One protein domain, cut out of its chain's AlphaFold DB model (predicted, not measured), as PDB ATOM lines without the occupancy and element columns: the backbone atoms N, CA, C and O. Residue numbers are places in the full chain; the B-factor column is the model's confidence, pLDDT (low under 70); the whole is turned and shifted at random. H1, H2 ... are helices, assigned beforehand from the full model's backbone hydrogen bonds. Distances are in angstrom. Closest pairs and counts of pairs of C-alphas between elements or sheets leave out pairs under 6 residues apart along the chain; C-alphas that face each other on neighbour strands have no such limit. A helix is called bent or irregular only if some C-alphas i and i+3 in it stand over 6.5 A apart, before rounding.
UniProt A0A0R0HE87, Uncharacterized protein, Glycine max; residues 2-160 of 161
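AT A GLANCE: This is residues 2 to 160 of the 161 residues of an uncharacterized protein of Glycine max (UniProt A0A0R0HE87). Five long helices, H1, H3, H4, H6 and H7, make a flat slab, each running back along the one before it. H1, H3, H4 and H6 stand side by side in a row in chain order, with H4 in the middle of the slab, and at the far edge the row turns, with H7 folding back along H6. The two short helices, H2 and H5, sit at one end of the slab, where the chain passes from H1 to H3 and from H4 to H6. The printed part has 159 residues with seven named helices, H1 to H7 in order, and no named strand, and its class is all helix. It is only just compact, close to loose, with a radius of gyration of the C-alphas of 17.7 A and spans of 54 by 42 by 16 A.

IN THESE COORDINATES: H1, residues 2 to 22, begins with C-alpha 2 at (195.666, 117.968, 280.940) and is 29.9 A long from first to last C-alpha. H2 is residues 28 to 31. H3, residues 34 to 54, was assigned as one helix by its hydrogen bonds but is bent, with C-alphas 41 and 44 6.6 A apart; its arms are H3a, residues 34 to 41, 10.3 A long, and H3b, residues 44 to 54, 15.2 A long, at a shallow tilt of 23 degrees. H4, residues 58 to 80, is 33.3 A long, and its C-alpha 80 is at (210.706, 154.400, 274.026). H5 is residues 84 to 89. H6, residues 95 to 124, is the longest helix by residues and spans 33.0 A; it is irregular, with C-alphas 98 and 101 9.1 A apart, and has a kink of 105 degrees near residue 102. H7, residues 130 to 153, was also assigned as one helix by its hydrogen bonds but is bent, with C-alphas 138 and 141 6.8 A apart; H7a, residues 130 to 138, is 13.2 A long, and H7b, residues 141 to 153, is 18.1 A long and ends with C-alpha 153 at (206.370, 166.332, 273.799). The tilt of H7a to H7b is steep, but only just, at 36 degrees.

HOW THE PARTS SIT: H1 touches H3b, the closest C-alphas being those of Gly 7 and Ala 49, 4.6 A apart, at a shallow tilt of 23 degrees, opposite ways. H1 and H2 touch only at the corner by their link, with the C-alphas of Leu 21 and Leu 28 5.5 A apart. H3a touches H4, the closest C-alphas being those of Phe 39 and Gly 69 at 4.4 A, at a shallow tilt of 20 degrees, opposite ways. H3b and H4 form a helical hairpin at a steep tilt of 42 degrees; their closest C-alphas, Thr 47 and Ser 65, are 5.8 A apart. H4 touches H6, with the C-alphas of Ser 63 and Phe 122 closest at 6.4 A, at a shallow tilt of 24 degrees, opposite ways. H5 and H6 form a helical hairpin, in which H6 touches H5 with residues 96 to 97 alone; the closest C-alphas are those of Val 84 and Val 97, 6.2 A apart. H6 touches H7b with residues 105 to 112 alone, the C-alphas of Lys 109 and Val 147 being closest at 5.8 A, at a shallow tilt of 11 degrees, opposite ways. H1 and H4 are apart, and H4 and H7b are only just apart, their closest C-alphas 8.3 A from each other. Every O i to N i+4 pair is within hydrogen-bond range in H1, H3a, H3b, H4, H5, H7a and H7b; in H6 23 of 26 are, and H2 is too short for such a pair.

THE WHOLE: The two C-alphas farthest apart are those of Leu 2 and Phe 159, at 57.3 A. The printed part has no cut, and each of the six links between helices is tight. The mean pLDDT of the printed part is 74.9, and 48 residues are under 70, among them residues 16 to 32, 126 to 130 and 154 to 160.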
ATOM      1  N   LEU A   2     194.745 117.820 282.089       58.17
ATOM      2  CA  LEU A   2     195.666 117.968 280.940       58.17
ATOM      3  C   LEU A   2     195.568 119.337 280.228       58.17
ATOM      4  O   LEU A   2     196.597 119.950 279.964       58.17
ATOM      5  N   GLU A   3     194.355 119.854 280.000       58.44
ATOM      6  CA  GLU A   3     194.113 121.180 279.382       58.44
ATOM      7  C   GLU A   3     194.765 122.331 280.167       58.44
ATOM      8  O   GLU A   3     195.479 123.160 279.600       58.44
ATOM      9  N   SER A   4     194.615 122.337 281.500       60.76
ATOM     10  CA  SER A   4     195.256 123.334 282.364       60.76
ATOM     11  C   SER A   4     196.781 123.277 282.260       60.76
ATOM     12  O   SER A   4     197.405 124.327 282.174       60.76
ATOM     13  N   TYR A   5     197.376 122.076 282.210       66.33
ATOM     14  CA  TYR A   5     198.826 121.891 282.059       66.33
ATOM     15  C   TYR A   5     199.332 122.408 280.704       66.33
ATOM     16  O   TYR A   5     200.359 123.082 280.654       66.33
ATOM     17  N   SER A   6     198.581 122.166 279.622       65.82
ATOM     18  CA  SER A   6     198.865 122.725 278.292       65.82
ATOM     19  C   SER A   6     198.838 124.257 278.307       65.82
ATOM     20  O   SER A   6     199.732 124.901 277.759       65.82
ATOM     21  N   GLY A   7     197.868 124.861 279.002       63.03
ATOM     22  CA  GLY A   7     197.812 126.311 279.208       63.03
ATOM     23  C   GLY A   7     199.063 126.861 279.901       63.03
ATOM     24  O   GLY A   7     199.649 127.833 279.420       63.03
ATOM     25  N   VAL A   8     199.527 126.206 280.977       67.26
ATOM     26  CA  VAL A   8     200.758 126.619 281.681       67.26
ATOM     27  C   VAL A   8     201.993 126.452 280.792       67.26
ATOM     28  O   VAL A   8     202.840 127.338 280.776       67.26
ATOM     29  N   ILE A   9     202.079 125.373 280.007       70.04
ATOM     30  CA  ILE A   9     203.186 125.127 279.067       70.04
ATOM     31  C   ILE A   9     203.243 126.205 277.977       70.04
ATOM     32  O   ILE A   9     204.319 126.721 277.688       70.04
ATOM     33  N   ASN A  10     202.102 126.591 277.396       66.41
ATOM     34  CA  ASN A  10     202.048 127.657 276.389       66.41
ATOM     35  C   ASN A  10     202.455 129.014 276.977       66.41
ATOM     36  O   ASN A  10     203.186 129.775 276.340       66.41
ATOM     37  N   LEU A  11     202.023 129.306 278.208       68.55
ATOM     38  CA  LEU A  11     202.407 130.527 278.909       68.55
ATOM     39  C   LEU A  11     203.907 130.529 279.234       68.55
ATOM     40  O   LEU A  11     204.588 131.513 278.962       68.55
ATOM     41  N   GLN A  12     204.447 129.408 279.720       67.76
ATOM     42  CA  GLN A  12     205.884 129.231 279.925       67.76
ATOM     43  C   GLN A  12     206.664 129.390 278.622       67.76
ATOM     44  O   GLN A  12     207.666 130.092 278.622       67.76
ATOM     45  N   PHE A  13     206.207 128.818 277.507       69.29
ATOM     46  CA  PHE A  13     206.865 128.973 276.210       69.29
ATOM     47  C   PHE A  13     206.845 130.426 275.720       69.29
ATOM     48  O   PHE A  13     207.858 130.918 275.231       69.29
ATOM     49  N   SER A  14     205.734 131.144 275.901       68.42
ATOM     50  CA  SER A  14     205.640 132.566 275.551       68.42
ATOM     51  C   SER A  14     206.561 133.439 276.412       68.42
ATOM     52  O   SER A  14     207.253 134.315 275.888       68.42
ATOM     53  N   VAL A  15     206.614 133.186 277.725       70.77
ATOM     54  CA  VAL A  15     207.487 133.909 278.666       70.77
ATOM     55  C   VAL A  15     208.957 133.574 278.415       70.77
ATOM     56  O   VAL A  15     209.780 134.482 278.341       70.77
ATOM     57  N   LEU A  16     209.295 132.296 278.232       68.43
ATOM     58  CA  LEU A  16     210.649 131.850 277.899       68.43
ATOM     59  C   LEU A  16     211.086 132.385 276.538       68.43
ATOM     60  O   LEU A  16     212.215 132.832 276.414       68.43
ATOM     61  N   GLY A  17     210.207 132.393 275.534       66.70
ATOM     62  CA  GLY A  17     210.484 132.971 274.221       66.70
ATOM     63  C   GLY A  17     210.804 134.462 274.314       66.70
ATOM     64  O   GLY A  17     211.810 134.903 273.771       66.70
ATOM     65  N   GLN A  18     210.017 135.232 275.071       67.39
ATOM     66  CA  GLN A  18     210.321 136.642 275.336       67.39
ATOM     67  C   GLN A  18     211.627 136.812 276.112       67.39
ATOM     68  O   GLN A  18     212.454 137.635 275.732       67.39
ATOM     69  N   LEU A  19     211.856 136.005 277.152       64.29
ATOM     70  CA  LEU A  19     213.085 136.060 277.938       64.29
ATOM     71  C   LEU A  19     214.308 135.729 277.078       64.29
ATOM     72  O   LEU A  19     215.294 136.444 277.146       64.29
ATOM     73  N   LEU A  20     214.250 134.705 276.227       64.13
ATOM     74  CA  LEU A  20     215.343 134.316 275.329       64.13
ATOM     75  C   LEU A  20     215.603 135.350 274.224       64.13
ATOM     76  O   LEU A  20     216.732 135.453 273.749       64.13
ATOM     77  N   LEU A  21     214.578 136.102 273.810       59.61
ATOM     78  CA  LEU A  21     214.686 137.186 272.822       59.61
ATOM     79  C   LEU A  21     215.072 138.543 273.446       59.61
ATOM     80  O   LEU A  21     215.450 139.479 272.731       59.61
ATOM     81  N   GLN A  22     214.959 138.674 274.771       65.06
ATOM     82  CA  GLN A  22     215.326 139.873 275.527       65.06
ATOM     83  C   GLN A  22     216.683 139.724 276.237       65.06
ATOM     84  O   GLN A  22     217.447 140.691 276.293       65.06
ATOM     85  N   CYS A  23     217.009 138.527 276.729       50.09
ATOM     86  CA  CYS A  23     218.296 138.153 277.312       50.09
ATOM     87  C   CYS A  23     219.294 137.707 276.224       50.09
ATOM     88  O   CYS A  23     218.902 137.130 275.211       50.09
ATOM     89  N   PRO A  24     220.606 137.945 276.407       45.79
ATOM     90  CA  PRO A  24     221.620 137.467 275.465       45.79
ATOM     91  C   PRO A  24     221.578 135.925 275.384       45.79
ATOM     92  O   PRO A  24     221.441 135.290 276.432       45.79
ATOM     93  N   PRO A  25     221.684 135.304 274.185       55.87
ATOM     94  CA  PRO A  25     222.439 135.779 273.017       55.87
ATOM     95  C   PRO A  25     221.630 136.431 271.878       55.87
ATOM     96  O   PRO A  25     222.228 137.127 271.057       55.87
ATOM     97  N   PHE A  26     220.305 136.277 271.805       56.89
ATOM     98  CA  PHE A  26     219.510 136.872 270.722       56.89
ATOM     99  C   PHE A  26     218.966 138.235 271.148       56.89
ATOM    100  O   PHE A  26     217.897 138.346 271.728       56.89
ATOM    101  N   ARG A  27     219.703 139.306 270.839       57.71
ATOM    102  CA  ARG A  27     219.311 140.704 271.096       57.71
ATOM    103  C   ARG A  27     218.223 141.194 270.125       57.71
ATOM    104  O   ARG A  27     218.372 142.246 269.512       57.71
ATOM    105  N   LEU A  28     217.132 140.451 269.941       61.46
ATOM    106  CA  LEU A  28     216.088 140.811 268.968       61.46
ATOM    107  C   LEU A  28     215.352 142.104 269.358       61.46
ATOM    108  O   LEU A  28     214.966 142.892 268.497       61.46
ATOM    109  N   SER A  29     215.246 142.380 270.661       58.66
ATOM    110  CA  SER A  29     214.771 143.672 271.177       58.66
ATOM    111  C   SER A  29     215.601 144.863 270.670       58.66
ATOM    112  O   SER A  29     215.050 145.934 270.437       58.66
ATOM    113  N   TYR A  30     216.901 144.678 270.398       62.62
ATOM    114  CA  TYR A  30     217.760 145.724 269.824       62.62
ATOM    115  C   TYR A  30     217.448 146.004 268.349       62.62
ATOM    116  O   TYR A  30     217.840 147.047 267.829       62.62
ATOM    117  N   GLN A  31     216.754 145.088 267.669       68.17
ATOM    118  CA  GLN A  31     216.323 145.257 266.280       68.17
ATOM    119  C   GLN A  31     214.973 145.976 266.157       68.17
ATOM    120  O   GLN A  31     214.543 146.240 265.036       68.17
ATOM    121  N   GLY A  32     214.311 146.285 267.280       67.67
ATOM    122  CA  GLY A  32     212.990 146.911 267.283       67.67
ATOM    123  C   GLY A  32     211.840 145.947 266.991       67.67
ATOM    124  O   GLY A  32     210.826 146.338 266.427       67.67
ATOM    125  N   LEU A  33     212.006 144.666 267.334       72.12
ATOM    126  CA  LEU A  33     210.953 143.650 267.223       72.12
ATOM    127  C   LEU A  33     210.184 143.444 268.540       72.12
ATOM    128  O   LEU A  33     209.459 142.460 268.678       72.12
ATOM    129  N   GLY A  34     210.332 144.350 269.511       73.62
ATOM    130  CA  GLY A  34     209.685 144.232 270.819       73.62
ATOM    131  C   GLY A  34     208.165 144.367 270.733       73.62
ATOM    132  O   GLY A  34     207.439 143.614 271.372       73.62
ATOM    133  N   GLU A  35     207.676 145.271 269.893       81.79
ATOM    134  CA  GLU A  35     206.268 145.641 269.792       81.79
ATOM    135  C   GLU A  35     205.413 144.542 269.132       81.79
ATOM    136  O   GLU A  35     204.409 144.148 269.733       81.79
ATOM    137  N   PRO A  36     205.805 143.948 267.980       82.26
ATOM    138  CA  PRO A  36     205.088 142.802 267.413       82.26
ATOM    139  C   PRO A  36     205.138 141.572 268.322       82.26
ATOM    140  O   PRO A  36     204.172 140.812 268.401       82.26
ATOM    141  N   LEU A  37     206.254 141.374 269.027       79.86
ATOM    142  CA  LEU A  37     206.422 140.253 269.943       79.86
ATOM    143  C   LEU A  37     205.545 140.415 271.190       79.86
ATOM    144  O   LEU A  37     204.885 139.464 271.603       79.86
ATOM    145  N   CYS A  38     205.478 141.629 271.738       82.66
ATOM    146  CA  CYS A  38     204.569 141.998 272.817       82.66
ATOM    147  C   CYS A  38     203.111 141.788 272.390       82.66
ATOM    148  O   CYS A  38     202.335 141.181 273.125       82.66
ATOM    149  N   PHE A  39     202.741 142.213 271.178       86.39
ATOM    150  CA  PHE A  39     201.412 141.946 270.632       86.39
ATOM    151  C   PHE A  39     201.124 140.442 270.535       86.39
ATOM    152  O   PHE A  39     200.060 140.001 270.957       86.39
ATOM    153  N   ALA A  40     202.065 139.634 270.033       84.64
ATOM    154  CA  ALA A  40     201.896 138.184 269.948       84.64
ATOM    155  C   ALA A  40     201.730 137.541 271.338       84.64
ATOM    156  O   ALA A  40     200.838 136.716 271.545       84.64
ATOM    157  N   ALA A  41     202.557 137.942 272.303       82.29
ATOM    158  CA  ALA A  41     202.547 137.419 273.663       82.29
ATOM    159  C   ALA A  41     201.260 137.758 274.430       82.29
ATOM    160  O   ALA A  41     200.606 136.871 274.974       82.29
ATOM    161  N   PHE A  42     200.879 139.036 274.447       82.51
ATOM    162  CA  PHE A  42     199.697 139.509 275.171       82.51
ATOM    163  C   PHE A  42     198.391 139.351 274.380       82.51
ATOM    164  O   PHE A  42     197.316 139.488 274.956       82.51
ATOM    165  N   GLY A  43     198.476 139.066 273.080       83.96
ATOM    166  CA  GLY A  43     197.342 138.795 272.202       83.96
ATOM    167  C   GLY A  43     197.086 137.295 272.038       83.96
ATOM    168  O   GLY A  43     196.533 136.674 272.944       83.96
ATOM    169  N   PRO A  44     197.447 136.678 270.895       80.72
ATOM    170  CA  PRO A  44     197.085 135.297 270.572       80.72
ATOM    171  C   PRO A  44     197.532 134.278 271.625       80.72
ATOM    172  O   PRO A  44     196.759 133.375 271.943       80.72
ATOM    173  N   PHE A  45     198.727 134.428 272.210       79.87
ATOM    174  CA  PHE A  45     199.177 133.512 273.264       79.87
ATOM    175  C   PHE A  45     198.342 133.643 274.545       79.87
ATOM    176  O   PHE A  45     197.997 132.621 275.144       79.87
ATOM    177  N   ALA A  46     197.939 134.861 274.923       78.30
ATOM    178  CA  ALA A  46     197.009 135.075 276.029       78.30
ATOM    179  C   ALA A  46     195.628 134.460 275.740       78.30
ATOM    180  O   ALA A  46     195.048 133.821 276.618       78.30
ATOM    181  N   THR A  47     195.134 134.564 274.498       78.50
ATOM    182  CA  THR A  47     193.883 133.912 274.068       78.50
ATOM    183  C   THR A  47     193.965 132.399 274.215       78.50
ATOM    184  O   THR A  47     193.048 131.803 274.770       78.50
ATOM    185  N   CYS A  48     195.050 131.774 273.744       77.00
ATOM    186  CA  CYS A  48     195.246 130.328 273.858       77.00
ATOM    187  C   CYS A  48     195.282 129.892 275.326       77.00
ATOM    188  O   CYS A  48     194.580 128.957 275.702       77.00
ATOM    189  N   ALA A  49     196.040 130.599 276.168       74.70
ATOM    190  CA  ALA A  49     196.121 130.297 277.594       74.70
ATOM    191  C   ALA A  49     194.752 130.417 278.288       74.70
ATOM    192  O   ALA A  49     194.370 129.533 279.055       74.70
ATOM    193  N   PHE A  50     193.986 131.472 277.992       76.20
ATOM    194  CA  PHE A  50     192.664 131.681 278.586       76.20
ATOM    195  C   PHE A  50     191.611 130.701 278.053       76.20
ATOM    196  O   PHE A  50     190.807 130.183 278.827       76.20
ATOM    197  N   TYR A  51     191.616 130.414 276.749       73.29
ATOM    198  CA  TYR A  51     190.693 129.466 276.125       73.29
ATOM    199  C   TYR A  51     190.857 128.058 276.710       73.29
ATOM    200  O   TYR A  51     189.864 127.458 277.117       73.29
ATOM    201  N   LEU A  52     192.100 127.576 276.840       71.84
ATOM    202  CA  LEU A  52     192.405 126.286 277.472       71.84
ATOM    203  C   LEU A  52     191.991 126.246 278.953       71.84
ATOM    204  O   LEU A  52     191.647 125.186 279.475       71.84
ATOM    205  N   LEU A  53     192.017 127.390 279.645       73.89
ATOM    206  CA  LEU A  53     191.655 127.476 281.060       73.89
ATOM    207  C   LEU A  53     190.138 127.546 281.297       73.89
ATOM    208  O   LEU A  53     189.659 126.950 282.259       73.89
ATOM    209  N   HIS A  54     189.391 128.290 280.473       70.98
ATOM    210  CA  HIS A  54     187.996 128.655 280.761       70.98
ATOM    211  C   HIS A  54     186.961 128.049 279.798       70.98
ATOM    212  O   HIS A  54     185.773 128.084 280.106       70.98
ATOM    213  N   GLY A  55     187.361 127.533 278.626       67.39
ATOM    214  CA  GLY A  55     186.439 126.944 277.640       67.39
ATOM    215  C   GLY A  55     185.325 127.883 277.143       67.39
ATOM    216  O   GLY A  55     184.298 127.419 276.655       67.39
ATOM    217  N   SER A  56     185.489 129.201 277.311       61.69
ATOM    218  CA  SER A  56     184.453 130.212 277.051       61.69
ATOM    219  C   SER A  56     184.402 130.661 275.579       61.69
ATOM    220  O   SER A  56     185.258 130.310 274.767       61.69
ATOM    221  N   SER A  57     183.365 131.430 275.225       64.19
ATOM    222  CA  SER A  57     183.044 131.893 273.870       64.19
ATOM    223  C   SER A  57     184.236 132.560 273.175       64.19
ATOM    224  O   SER A  57     184.653 133.666 273.534       64.19
ATOM    225  N   SER A  58     184.720 131.902 272.119       74.24
ATOM    226  CA  SER A  58     185.936 132.252 271.373       74.24
ATOM    227  C   SER A  58     185.979 133.703 270.884       74.24
ATOM    228  O   SER A  58     187.032 134.331 270.950       74.24
ATOM    229  N   GLY A  59     184.849 134.275 270.454       76.52
ATOM    230  CA  GLY A  59     184.800 135.643 269.919       76.52
ATOM    231  C   GLY A  59     185.105 136.741 270.948       76.52
ATOM    232  O   GLY A  59     185.793 137.714 270.635       76.52
ATOM    233  N   THR A  60     184.634 136.581 272.187       78.66
ATOM    234  CA  THR A  60     184.828 137.575 273.263       78.66
ATOM    235  C   THR A  60     186.275 137.583 273.759       78.66
ATOM    236  O   THR A  60     186.884 138.636 273.924       78.66
ATOM    237  N   ILE A  61     186.861 136.392 273.902       81.62
ATOM    238  CA  ILE A  61     188.247 136.213 274.338       81.62
ATOM    239  C   ILE A  61     189.193 136.723 273.253       81.62
ATOM    240  O   ILE A  61     190.126 137.460 273.547       81.62
ATOM    241  N   LEU A  62     188.934 136.378 271.988       83.22
ATOM    242  CA  LEU A  62     189.778 136.794 270.871       83.22
ATOM    243  C   LEU A  62     189.790 138.319 270.720       83.22
ATOM    244  O   LEU A  62     190.861 138.906 270.576       83.22
ATOM    245  N   SER A  63     188.625 138.968 270.803       83.45
ATOM    246  CA  SER A  63     188.538 140.434 270.753       83.45
ATOM    247  C   SER A  63     189.230 141.101 271.945       83.45
ATOM    248  O   SER A  63     190.012 142.031 271.745       83.45
ATOM    249  N   ALA A  64     189.020 140.596 273.165       83.65
ATOM    250  CA  ALA A  64     189.689 141.101 274.362       83.65
ATOM    251  C   ALA A  64     191.217 140.971 274.270       83.65
ATOM    252  O   ALA A  64     191.929 141.940 274.524       83.65
ATOM    253  N   SER A  65     191.733 139.819 273.841       87.84
ATOM    254  CA  SER A  65     193.171 139.605 273.683       87.84
ATOM    255  C   SER A  65     193.795 140.507 272.624       87.84
ATOM    256  O   SER A  65     194.870 141.051 272.854       87.84
ATOM    257  N   ILE A  66     193.138 140.713 271.474       88.18
ATOM    258  CA  ILE A  66     193.639 141.653 270.458       88.18
ATOM    259  C   ILE A  66     193.716 143.065 271.042       88.18
ATOM    260  O   ILE A  66     194.727 143.743 270.867       88.18
ATOM    261  N   LEU A  67     192.674 143.498 271.760       86.81
ATOM    262  CA  LEU A  67     192.626 144.821 272.375       86.81
ATOM    263  C   LEU A  67     193.743 145.004 273.415       86.81
ATOM    264  O   LEU A  67     194.442 146.021 273.406       86.81
ATOM    265  N   VAL A  68     193.933 144.012 274.288       88.04
ATOM    266  CA  VAL A  68     194.977 144.017 275.320       88.04
ATOM    267  C   VAL A  68     196.362 143.996 274.681       88.04
ATOM    268  O   VAL A  68     197.172 144.870 274.978       88.04
ATOM    269  N   GLY A  69     196.628 143.073 273.751       90.48
ATOM    270  CA  GLY A  69     197.911 142.978 273.056       90.48
ATOM    271  C   GLY A  69     198.277 144.266 272.320       90.48
ATOM    272  O   GLY A  69     199.416 144.730 272.407       90.48
ATOM    273  N   PHE A  70     197.302 144.886 271.651       89.75
ATOM    274  CA  PHE A  70     197.502 146.155 270.960       89.75
ATOM    275  C   PHE A  70     197.820 147.282 271.949       89.75
ATOM    276  O   PHE A  70     198.817 147.982 271.785       89.75
ATOM    277  N   THR A  71     197.035 147.409 273.021       88.04
ATOM    278  CA  THR A  71     197.254 148.437 274.049       88.04
ATOM    279  C   THR A  71     198.627 148.292 274.710       88.04
ATOM    280  O   THR A  71     199.351 149.277 274.835       88.04
ATOM    281  N   THR A  72     199.039 147.074 275.072       89.23
ATOM    282  CA  THR A  72     200.346 146.831 275.702       89.23
ATOM    283  C   THR A  72     201.501 147.155 274.753       89.23
ATOM    284  O   THR A  72     202.463 147.800 275.166       89.23
ATOM    285  N   SER A  73     201.393 146.791 273.466       89.43
ATOM    286  CA  SER A  73     202.403 147.159 272.458       89.43
ATOM    287  C   SER A  73     202.529 148.678 272.277       89.43
ATOM    288  O   SER A  73     203.636 149.196 272.140       89.43
ATOM    289  N   LEU A  74     201.411 149.407 272.363       87.16
ATOM    290  CA  LEU A  74     201.377 150.866 272.268       87.16
ATOM    291  C   LEU A  74     202.038 151.530 273.479       87.16
ATOM    292  O   LEU A  74     202.809 152.472 273.312       87.16
ATOM    293  N   ILE A  75     201.782 151.024 274.689       87.00
ATOM    294  CA  ILE A  75     202.435 151.498 275.920       87.00
ATOM    295  C   ILE A  75     203.950 151.289 275.829       87.00
ATOM    296  O   ILE A  75     204.711 152.207 276.135       87.00
ATOM    297  N   LEU A  76     204.388 150.114 275.357       85.43
ATOM    298  CA  LEU A  76     205.807 149.825 275.148       85.43
ATOM    299  C   LEU A  76     206.428 150.809 274.145       85.43
ATOM    300  O   LEU A  76     207.466 151.399 274.434       85.43
ATOM    301  N   PHE A  77     205.760 151.069 273.018       85.54
ATOM    302  CA  PHE A  77     206.218 152.050 272.032       85.54
ATOM    303  C   PHE A  77     206.303 153.471 272.612       85.54
ATOM    304  O   PHE A  77     207.288 154.175 272.402       85.54
ATOM    305  N   CYS A  78     205.305 153.891 273.396       83.10
ATOM    306  CA  CYS A  78     205.315 155.192 274.068       83.10
ATOM    307  C   CYS A  78     206.464 155.310 275.078       83.10
ATOM    308  O   CYS A  78     207.039 156.384 275.220       83.10
ATOM    309  N   SER A  79     206.836 154.215 275.750       83.85
ATOM    310  CA  SER A  79     207.950 154.215 276.705       83.85
ATOM    311  C   SER A  79     209.305 154.499 276.044       83.85
ATOM    312  O   SER A  79     210.150 155.163 276.647       83.85
ATOM    313  N   HIS A  80     209.482 154.110 274.773       81.53
ATOM    314  CA  HIS A  80     210.706 154.400 274.026       81.53
ATOM    315  C   HIS A  80     210.927 155.899 273.801       81.53
ATOM    316  O   HIS A  80     212.079 156.299 273.671       81.53
ATOM    317  N   PHE A  81     209.883 156.741 273.808       78.58
ATOM    318  CA  PHE A  81     210.043 158.195 273.638       78.58
ATOM    319  C   PHE A  81     210.880 158.848 274.729       78.58
ATOM    320  O   PHE A  81     211.553 159.834 274.460       78.58
ATOM    321  N   HIS A  82     210.845 158.311 275.947       77.03
ATOM    322  CA  HIS A  82     211.619 158.859 277.057       77.03
ATOM    323  C   HIS A  82     213.071 158.353 277.077       77.03
ATOM    324  O   HIS A  82     213.908 158.914 277.772       77.03
ATOM    325  N   GLN A  83     213.368 157.272 276.349       76.56
ATOM    326  CA  GLN A  83     214.663 156.587 276.377       76.56
ATOM    327  C   GLN A  83     215.398 156.652 275.033       76.56
ATOM    328  O   GLN A  83     216.371 155.926 274.846       76.56
ATOM    329  N   VAL A  84     214.953 157.501 274.095       72.06
ATOM    330  CA  VAL A  84     215.521 157.582 272.738       72.06
ATOM    331  C   VAL A  84     217.021 157.859 272.791       72.06
ATOM    332  O   VAL A  84     217.785 157.208 272.079       72.06
ATOM    333  N   GLU A  85     217.451 158.780 273.655       67.90
ATOM    334  CA  GLU A  85     218.854 159.152 273.830       67.90
ATOM    335  C   GLU A  85     219.683 157.961 274.329       67.90
ATOM    336  O   GLU A  85     220.672 157.591 273.696       67.90
ATOM    337  N   GLY A  86     219.234 157.293 275.397       70.42
ATOM    338  CA  GLY A  86     219.938 156.144 275.974       70.42
ATOM    339  C   GLY A  86     219.957 154.915 275.056       70.42
ATOM    340  O   GLY A  86     220.968 154.219 274.962       70.42
ATOM    341  N   ASP A  87     218.869 154.656 274.324       72.60
ATOM    342  CA  ASP A  87     218.823 153.575 273.335       72.60
ATOM    343  C   ASP A  87     219.786 153.862 272.169       72.60
ATOM    344  O   ASP A  87     220.499 152.957 271.720       72.60
ATOM    345  N   ARG A  88     219.877 155.119 271.716       70.34
ATOM    346  CA  ARG A  88     220.806 155.532 270.656       70.34
ATOM    347  C   ARG A  88     222.266 155.382 271.083       70.34
ATOM    348  O   ARG A  88     223.062 154.880 270.291       70.34
ATOM    349  N   GLU A  89     222.614 155.762 272.311       70.52
ATOM    350  CA  GLU A  89     223.975 155.624 272.858       70.52
ATOM    351  C   GLU A  89     224.439 154.164 272.924       70.52
ATOM    352  O   GLU A  89     225.592 153.854 272.626       70.52
ATOM    353  N   VAL A  90     223.529 153.244 273.250       73.30
ATOM    354  CA  VAL A  90     223.823 151.803 273.337       73.30
ATOM    355  C   VAL A  90     223.746 151.114 271.957       73.30
ATOM    356  O   VAL A  90     224.010 149.916 271.833       73.30
ATOM    357  N   GLY A  91     223.399 151.846 270.892       66.37
ATOM    358  CA  GLY A  91     223.233 151.296 269.543       66.37
ATOM    359  C   GLY A  91     221.984 150.419 269.385       66.37
ATOM    360  O   GLY A  91     221.919 149.588 268.475       66.37
ATOM    361  N   LYS A  92     220.983 150.571 270.264       68.97
ATOM    362  CA  LYS A  92     219.662 149.958 270.087       68.97
ATOM    363  C   LYS A  92     218.922 150.681 268.977       68.97
ATOM    364  O   LYS A  92     218.548 151.844 269.087       68.97
ATOM    365  N   MET A  93     218.645 149.948 267.910       69.32
ATOM    366  CA  MET A  93     217.913 150.458 266.763       69.32
ATOM    367  C   MET A  93     216.414 150.225 266.952       69.32
ATOM    368  O   MET A  93     215.799 149.519 266.147       69.32
ATOM    369  N   SER A  94     215.841 150.803 268.013       72.40
ATOM    370  CA  SER A  94     214.392 150.764 268.233       72.40
ATOM    371  C   SER A  94     213.659 151.410 267.046       72.40
ATOM    372  O   SER A  94     214.230 152.262 266.346       72.40
ATOM    373  N   PRO A  95     212.403 151.022 266.758       70.60
ATOM    374  CA  PRO A  95     211.677 151.550 265.605       70.60
ATOM    375  C   PRO A  95     211.524 153.068 265.700       70.60
ATOM    376  O   PRO A  95     211.578 153.761 264.685       70.60
ATOM    377  N   LEU A  96     211.434 153.589 266.925       72.70
ATOM    378  CA  LEU A  96     211.383 155.014 267.202       72.70
ATOM    379  C   LEU A  96     212.698 155.737 266.863       72.70
ATOM    380  O   LEU A  96     212.652 156.785 266.223       72.70
ATOM    381  N   VAL A  97     213.861 155.160 267.195       71.10
ATOM    382  CA  VAL A  97     215.179 155.714 266.811       71.10
ATOM    383  C   VAL A  97     215.352 155.723 265.285       71.10
ATOM    384  O   VAL A  97     215.941 156.651 264.737       71.10
ATOM    385  N   ARG A  98     214.804 154.724 264.573       75.64
ATOM    386  CA  ARG A  98     214.853 154.655 263.098       75.64
ATOM    387  C   ARG A  98     213.916 155.643 262.403       75.64
ATOM    388  O   ARG A  98     214.270 156.185 261.360       75.64
ATOM    389  N   LEU A  99     212.703 155.809 262.925       73.82
ATOM    390  CA  LEU A  99     211.653 156.632 262.314       73.82
ATOM    391  C   LEU A  99     211.750 158.111 262.718       73.82
ATOM    392  O   LEU A  99     211.279 158.972 261.974       73.82
ATOM    393  N   GLY A 100     212.365 158.398 263.865       77.06
ATOM    394  CA  GLY A 100     212.382 159.714 264.491       77.06
ATOM    395  C   GLY A 100     211.120 159.981 265.318       77.06
ATOM    396  O   GLY A 100     210.064 159.377 265.108       77.06
ATOM    397  N   THR A 101     211.217 160.925 266.252       78.60
ATOM    398  CA  THR A 101     210.142 161.247 267.207       78.60
ATOM    399  C   THR A 101     208.879 161.782 266.530       78.60
ATOM    400  O   THR A 101     207.779 161.409 266.927       78.60
ATOM    401  N   LYS A 102     209.014 162.564 265.448       78.87
ATOM    402  CA  LYS A 102     207.885 163.046 264.624       78.87
ATOM    403  C   LYS A 102     207.036 161.908 264.053       78.87
ATOM    404  O   LYS A 102     205.839 161.837 264.315       78.87
ATOM    405  N   LYS A 103     207.655 160.994 263.296       81.42
ATOM    406  CA  LYS A 103     206.940 159.847 262.709       81.42
ATOM    407  C   LYS A 103     206.442 158.895 263.789       81.42
ATOM    408  O   LYS A 103     205.355 158.346 263.659       81.42
ATOM    409  N   GLY A 104     207.201 158.729 264.873       83.05
ATOM    410  CA  GLY A 104     206.735 157.988 266.038       83.05
ATOM    411  C   GLY A 104     205.434 158.556 266.603       83.05
ATOM    412  O   GLY A 104     204.526 157.795 266.920       83.05
ATOM    413  N   ALA A 105     205.320 159.884 266.710       83.66
ATOM    414  CA  ALA A 105     204.140 160.536 267.269       83.66
ATOM    415  C   ALA A 105     202.910 160.318 266.380       83.66
ATOM    416  O   ALA A 105     201.825 160.011 266.877       83.66
ATOM    417  N   GLU A 106     203.092 160.390 265.058       85.45
ATOM    418  CA  GLU A 106     202.053 160.047 264.082       85.45
ATOM    419  C   GLU A 106     201.621 158.579 264.194       85.45
ATOM    420  O   GLU A 106     200.422 158.294 264.182       85.45
ATOM    421  N   VAL A 107     202.573 157.654 264.368       87.03
ATOM    422  CA  VAL A 107     202.284 156.228 264.580       87.03
ATOM    423  C   VAL A 107     201.491 156.016 265.867       87.03
ATOM    424  O   VAL A 107     200.499 155.295 265.833       87.03
ATOM    425  N   VAL A 108     201.850 156.672 266.978       87.39
ATOM    426  CA  VAL A 108     201.082 156.580 268.234       87.39
ATOM    427  C   VAL A 108     199.675 157.128 268.056       87.39
ATOM    428  O   VAL A 108     198.714 156.474 268.450       87.39
ATOM    429  N   LYS A 109     199.522 158.295 267.424       86.40
ATOM    430  CA  LYS A 109     198.207 158.891 267.155       86.40
ATOM    431  C   LYS A 109     197.337 157.968 266.300       86.40
ATOM    432  O   LYS A 109     196.179 157.726 266.644       86.40
ATOM    433  N   GLY A 110     197.902 157.421 265.223       88.60
ATOM    434  CA  GLY A 110     197.240 156.435 264.372       88.60
ATOM    435  C   GLY A 110     196.883 155.163 265.140       88.60
ATOM    436  O   GLY A 110     195.764 154.671 265.024       88.60
ATOM    437  N   ALA A 111     197.784 154.666 265.987       88.72
ATOM    438  CA  ALA A 111     197.554 153.481 266.798       88.72
ATOM    439  C   ALA A 111     196.447 153.704 267.841       88.72
ATOM    440  O   ALA A 111     195.557 152.871 267.954       88.72
ATOM    441  N   ILE A 112     196.418 154.845 268.537       87.99
ATOM    442  CA  ILE A 112     195.336 155.195 269.472       87.99
ATOM    443  C   ILE A 112     193.996 155.262 268.734       87.99
ATOM    444  O   ILE A 112     193.009 154.691 269.197       87.99
ATOM    445  N   PHE A 113     193.954 155.904 267.562       89.05
ATOM    446  CA  PHE A 113     192.744 155.940 266.741       89.05
ATOM    447  C   PHE A 113     192.282 154.528 266.350       89.05
ATOM    448  O   PHE A 113     191.108 154.197 266.510       89.05
ATOM    449  N   MET A 114     193.208 153.673 265.908       88.99
ATOM    450  CA  MET A 114     192.922 152.275 265.580       88.99
ATOM    451  C   MET A 114     192.445 151.479 266.795       88.99
ATOM    452  O   MET A 114     191.507 150.700 266.664       88.99
ATOM    453  N   LEU A 115     193.022 151.697 267.979       88.47
ATOM    454  CA  LEU A 115     192.586 151.058 269.220       88.47
ATOM    455  C   LEU A 115     191.120 151.391 269.516       88.47
ATOM    456  O   LEU A 115     190.328 150.482 269.756       88.47
ATOM    457  N   TYR A 116     190.735 152.670 269.441       85.91
ATOM    458  CA  TYR A 116     189.339 153.075 269.622       85.91
ATOM    459  C   TYR A 116     188.425 152.557 268.505       85.91
ATOM    460  O   TYR A 116     187.298 152.153 268.787       85.91
ATOM    461  N   ALA A 117     188.892 152.504 267.255       88.57
ATOM    462  CA  ALA A 117     188.121 151.940 266.148       88.57
ATOM    463  C   ALA A 117     187.850 150.436 266.343       88.57
ATOM    464  O   ALA A 117     186.710 149.993 266.202       88.57
ATOM    465  N   LEU A 118     188.871 149.660 266.732       86.55
ATOM    466  CA  LEU A 118     188.737 148.237 267.072       86.55
ATOM    467  C   LEU A 118     187.792 148.041 268.257       86.55
ATOM    468  O   LEU A 118     186.962 147.136 268.246       86.55
ATOM    469  N   LEU A 119     187.883 148.910 269.259       83.16
ATOM    470  CA  LEU A 119     187.024 148.875 270.434       83.16
ATOM    471  C   LEU A 119     185.549 149.089 270.079       83.16
ATOM    472  O   LEU A 119     184.689 148.330 270.528       83.16
ATOM    473  N   VAL A 120     185.253 150.078 269.230       83.01
ATOM    474  CA  VAL A 120     183.898 150.327 268.715       83.01
ATOM    475  C   VAL A 120     183.420 149.148 267.866       83.01
ATOM    476  O   VAL A 120     182.293 148.691 268.049       83.01
ATOM    477  N   ALA A 121     184.273 148.601 266.994       86.00
ATOM    478  CA  ALA A 121     183.940 147.434 266.178       86.00
ATOM    479  C   ALA A 121     183.598 146.204 267.039       86.00
ATOM    480  O   ALA A 121     182.568 145.565 266.821       86.00
ATOM    481  N   PHE A 122     184.397 145.900 268.064       82.46
ATOM    482  CA  PHE A 122     184.130 144.787 268.979       82.46
ATOM    483  C   PHE A 122     182.903 145.024 269.871       82.46
ATOM    484  O   PHE A 122     182.166 144.076 270.158       82.46
ATOM    485  N   GLY A 123     182.637 146.276 270.255       77.14
ATOM    486  CA  GLY A 123     181.400 146.666 270.932       77.14
ATOM    487  C   GLY A 123     180.157 146.433 270.063       77.14
ATOM    488  O   GLY A 123     179.173 145.870 270.542       77.14
ATOM    489  N   LEU A 124     180.218 146.788 268.774       77.29
ATOM    490  CA  LEU A 124     179.129 146.590 267.806       77.29
ATOM    491  C   LEU A 124     178.850 145.112 267.514       77.29
ATOM    492  O   LEU A 124     177.693 144.724 267.384       77.29
ATOM    493  N   ILE A 125     179.890 144.273 267.475       79.61
ATOM    494  CA  ILE A 125     179.755 142.816 267.292       79.61
ATOM    495  C   ILE A 125     179.068 142.155 268.510       79.61
ATOM    496  O   ILE A 125     178.772 140.962 268.486       79.61
ATOM    497  N   LYS A 126     178.779 142.908 269.589       68.27
ATOM    498  CA  LYS A 126     178.245 142.388 270.862       68.27
ATOM    499  C   LYS A 126     179.165 141.311 271.468       68.27
ATOM    500  O   LYS A 126     178.745 140.533 272.321       68.27
ATOM    501  N   ALA A 127     180.430 141.282 271.034       66.14
ATOM    502  CA  ALA A 127     181.465 140.419 271.590       66.14
ATOM    503  C   ALA A 127     181.845 140.868 273.009       66.14
ATOM    504  O   ALA A 127     182.334 140.069 273.797       66.14
ATOM    505  N   LEU A 128     181.601 142.136 273.354       60.58
ATOM    506  CA  LEU A 128     181.780 142.661 274.702       60.58
ATOM    507  C   LEU A 128     180.422 143.080 275.300       60.58
ATOM    508  O   LEU A 128     179.555 143.578 274.574       60.58
ATOM    509  N   PRO A 129     180.211 142.900 276.618       69.49
ATOM    510  CA  PRO A 129     179.003 143.364 277.294       69.49
ATOM    511  C   PRO A 129     178.856 144.890 277.176       69.49
ATOM    512  O   PRO A 129     179.845 145.618 277.118       69.49
ATOM    513  N   LEU A 130     177.614 145.398 277.189       67.93
ATOM    514  CA  LEU A 130     177.321 146.841 277.078       67.93
ATOM    515  C   LEU A 130     178.048 147.687 278.144       67.93
ATOM    516  O   LEU A 130     178.352 148.854 277.906       67.93
ATOM    517  N   THR A 131     178.377 147.091 279.295       74.74
ATOM    518  CA  THR A 131     179.185 147.716 280.352       74.74
ATOM    519  C   THR A 131     180.571 148.130 279.863       74.74
ATOM    520  O   THR A 131     181.052 149.195 280.250       74.74
ATOM    521  N   CYS A 132     181.195 147.351 278.972       70.62
ATOM    522  CA  CYS A 132     182.478 147.704 278.376       70.62
ATOM    523  C   CYS A 132     182.363 148.992 277.565       70.62
ATOM    524  O   CYS A 132     183.201 149.862 277.737       70.62
ATOM    525  N   ILE A 133     181.310 149.171 276.761       72.70
ATOM    526  CA  ILE A 133     181.123 150.396 275.963       72.70
ATOM    527  C   ILE A 133     181.080 151.631 276.874       72.70
ATOM    528  O   ILE A 133     181.719 152.638 276.577       72.70
ATOM    529  N   PHE A 134     180.393 151.539 278.016       79.10
ATOM    530  CA  PHE A 134     180.294 152.641 278.977       79.10
ATOM    531  C   PHE A 134     181.640 152.962 279.648       79.10
ATOM    532  O   PHE A 134     182.045 154.121 279.709       79.10
ATOM    533  N   LEU A 135     182.378 151.935 280.085       78.08
ATOM    534  CA  LEU A 135     183.748 152.080 280.600       78.08
ATOM    535  C   LEU A 135     184.696 152.663 279.541       78.08
ATOM    536  O   LEU A 135     185.576 153.454 279.861       78.08
ATOM    537  N   CYS A 136     184.495 152.315 278.273       72.98
ATOM    538  CA  CYS A 136     185.301 152.805 277.160       72.98
ATOM    539  C   CYS A 136     184.996 154.264 276.813       72.98
ATOM    540  O   CYS A 136     185.905 155.025 276.490       72.98
ATOM    541  N   ALA A 137     183.741 154.697 276.943       78.89
ATOM    542  CA  ALA A 137     183.407 156.114 276.840       78.89
ATOM    543  C   ALA A 137     184.148 156.941 277.908       78.89
ATOM    544  O   ALA A 137     184.575 158.061 277.635       78.89
ATOM    545  N   LEU A 138     184.379 156.366 279.095       82.09
ATOM    546  CA  LEU A 138     185.151 157.002 280.163       82.09
ATOM    547  C   LEU A 138     186.657 157.073 279.860       82.09
ATOM    548  O   LEU A 138     187.330 157.978 280.347       82.09
ATOM    549  N   THR A 139     187.202 156.163 279.045       81.46
ATOM    550  CA  THR A 139     188.623 156.202 278.663       81.46
ATOM    551  C   THR A 139     188.906 157.133 277.485       81.46
ATOM    552  O   THR A 139     190.061 157.508 277.304       81.46
ATOM    553  N   LEU A 140     187.903 157.566 276.708       81.25
ATOM    554  CA  LEU A 140     188.061 158.565 275.632       81.25
ATOM    555  C   LEU A 140     188.831 159.839 276.042       81.25
ATOM    556  O   LEU A 140     189.764 160.210 275.323       81.25
ATOM    557  N   PRO A 141     188.514 160.525 277.164       84.46
ATOM    558  CA  PRO A 141     189.288 161.691 277.592       84.46
ATOM    559  C   PRO A 141     190.756 161.350 277.868       84.46
ATOM    560  O   PRO A 141     191.631 162.158 277.558       84.46
ATOM    561  N   MET A 142     191.038 160.148 278.379       82.34
ATOM    562  CA  MET A 142     192.405 159.691 278.623       82.34
ATOM    563  C   MET A 142     193.168 159.476 277.312       82.34
ATOM    564  O   MET A 142     194.301 159.929 277.186       82.34
ATOM    565  N   GLY A 143     192.547 158.866 276.298       79.73
ATOM    566  CA  GLY A 143     193.168 158.708 274.980       79.73
ATOM    567  C   GLY A 143     193.492 160.041 274.315       79.73
ATOM    568  O   GLY A 143     194.590 160.219 273.791       79.73
ATOM    569  N   ASN A 144     192.581 161.011 274.411       83.28
ATOM    570  CA  ASN A 144     192.828 162.367 273.920       83.28
ATOM    571  C   ASN A 144     193.976 163.054 274.670       83.28
ATOM    572  O   ASN A 144     194.749 163.788 274.055       83.28
ATOM    573  N   LEU A 145     194.112 162.811 275.978       85.22
ATOM    574  CA  LEU A 145     195.227 163.320 276.774       85.22
ATOM    575  C   LEU A 145     196.554 162.712 276.315       85.22
ATOM    576  O   LEU A 145     197.512 163.454 276.149       85.22
ATOM    577  N   VAL A 146     196.607 161.404 276.043       81.18
ATOM    578  CA  VAL A 146     197.823 160.750 275.528       81.18
ATOM    579  C   VAL A 146     198.196 161.288 274.147       81.18
ATOM    580  O   VAL A 146     199.360 161.605 273.923       81.18
ATOM    581  N   VAL A 147     197.228 161.456 273.236       80.60
ATOM    582  CA  VAL A 147     197.489 162.050 271.912       80.60
ATOM    583  C   VAL A 147     198.064 163.458 272.057       80.60
ATOM    584  O   VAL A 147     199.079 163.755 271.436       80.60
ATOM    585  N   ARG A 148     197.470 164.298 272.915       82.65
ATOM    586  CA  ARG A 148     197.980 165.650 273.192       82.65
ATOM    587  C   ARG A 148     199.361 165.624 273.833       82.65
ATOM    588  O   ARG A 148     200.234 166.351 273.394       82.65
ATOM    589  N   PHE A 149     199.585 164.750 274.810       80.21
ATOM    590  CA  PHE A 149     200.877 164.611 275.474       80.21
ATOM    591  C   PHE A 149     201.977 164.237 274.479       80.21
ATOM    592  O   PHE A 149     203.050 164.830 274.495       80.21
ATOM    593  N   VAL A 150     201.707 163.289 273.583       75.58
ATOM    594  CA  VAL A 150     202.658 162.905 272.537       75.58
ATOM    595  C   VAL A 150     202.866 164.055 271.550       75.58
ATOM    596  O   VAL A 150     204.007 164.313 271.179       75.58
ATOM    597  N   GLU A 151     201.803 164.780 271.180       76.62
ATOM    598  CA  GLU A 151     201.853 165.950 270.290       76.62
ATOM    599  C   GLU A 151     202.641 167.137 270.889       76.62
ATOM    600  O   GLU A 151     203.376 167.831 270.188       76.62
ATOM    601  N   ASP A 152     202.550 167.345 272.198       75.62
ATOM    602  CA  ASP A 152     203.259 168.419 272.890       75.62
ATOM    603  C   ASP A 152     204.733 168.052 273.137       75.62
ATOM    604  O   ASP A 152     205.617 168.904 273.025       75.62
ATOM    605  N   ASN A 153     205.025 166.775 273.419       71.40
ATOM    606  CA  ASN A 153     206.370 166.332 273.799       71.40
ATOM    607  C   ASN A 153     207.255 165.886 272.624       71.40
ATOM    608  O   ASN A 153     208.475 165.923 272.772       71.40
ATOM    609  N   TYR A 154     206.723 165.535 271.440       66.91
ATOM    610  CA  TYR A 154     207.598 165.128 270.320       66.91
ATOM    611  C   TYR A 154     208.541 166.249 269.860       66.91
ATOM    612  O   TYR A 154     209.618 165.965 269.336       66.91
ATOM    613  N   LYS A 155     208.141 167.517 270.054       59.07
ATOM    614  CA  LYS A 155     208.950 168.697 269.712       59.07
ATOM    615  C   LYS A 155     210.110 168.908 270.680       59.07
ATOM    616  O   LYS A 155     211.161 169.377 270.255       59.07
ATOM    617  N   ALA A 156     209.945 168.547 271.954       53.53
ATOM    618  CA  ALA A 156     211.007 168.681 272.950       53.53
ATOM    619  C   ALA A 156     212.218 167.800 272.601       53.53
ATOM    620  O   ALA A 156     213.354 168.230 272.771       53.53
ATOM    621  N   SER A 157     211.980 166.621 272.019       51.91
ATOM    622  CA  SER A 157     213.042 165.730 271.536       51.91
ATOM    623  C   SER A 157     213.714 166.204 270.240       51.91
ATOM    624  O   SER A 157     214.806 165.747 269.927       51.91
ATOM    625  N   GLU A 158     213.091 167.104 269.466       48.31
ATOM    626  CA  GLU A 158     213.746 167.707 268.294       48.31
ATOM    627  C   GLU A 158     214.680 168.859 268.650       48.31
ATOM    628  O   GLU A 158     215.607 169.115 267.894       48.31
ATOM    629  N   PHE A 159     214.479 169.546 269.781       45.06
ATOM    630  CA  PHE A 159     215.314 170.698 270.155       45.06
ATOM    631  C   PHE A 159     216.775 170.318 270.480       45.06
ATOM    632  O   PHE A 159     217.621 171.195 270.621       45.06
ATOM    633  N   PHE A 160     217.081 169.021 270.580       48.01
ATOM    634  CA  PHE A 160     218.440 168.498 270.754       48.01
ATOM    635  C   PHE A 160     219.042 167.856 269.484       48.01
ATOM    636  O   PHE A 160     220.096 167.222 269.571       48.01
TER     637      PHE A 160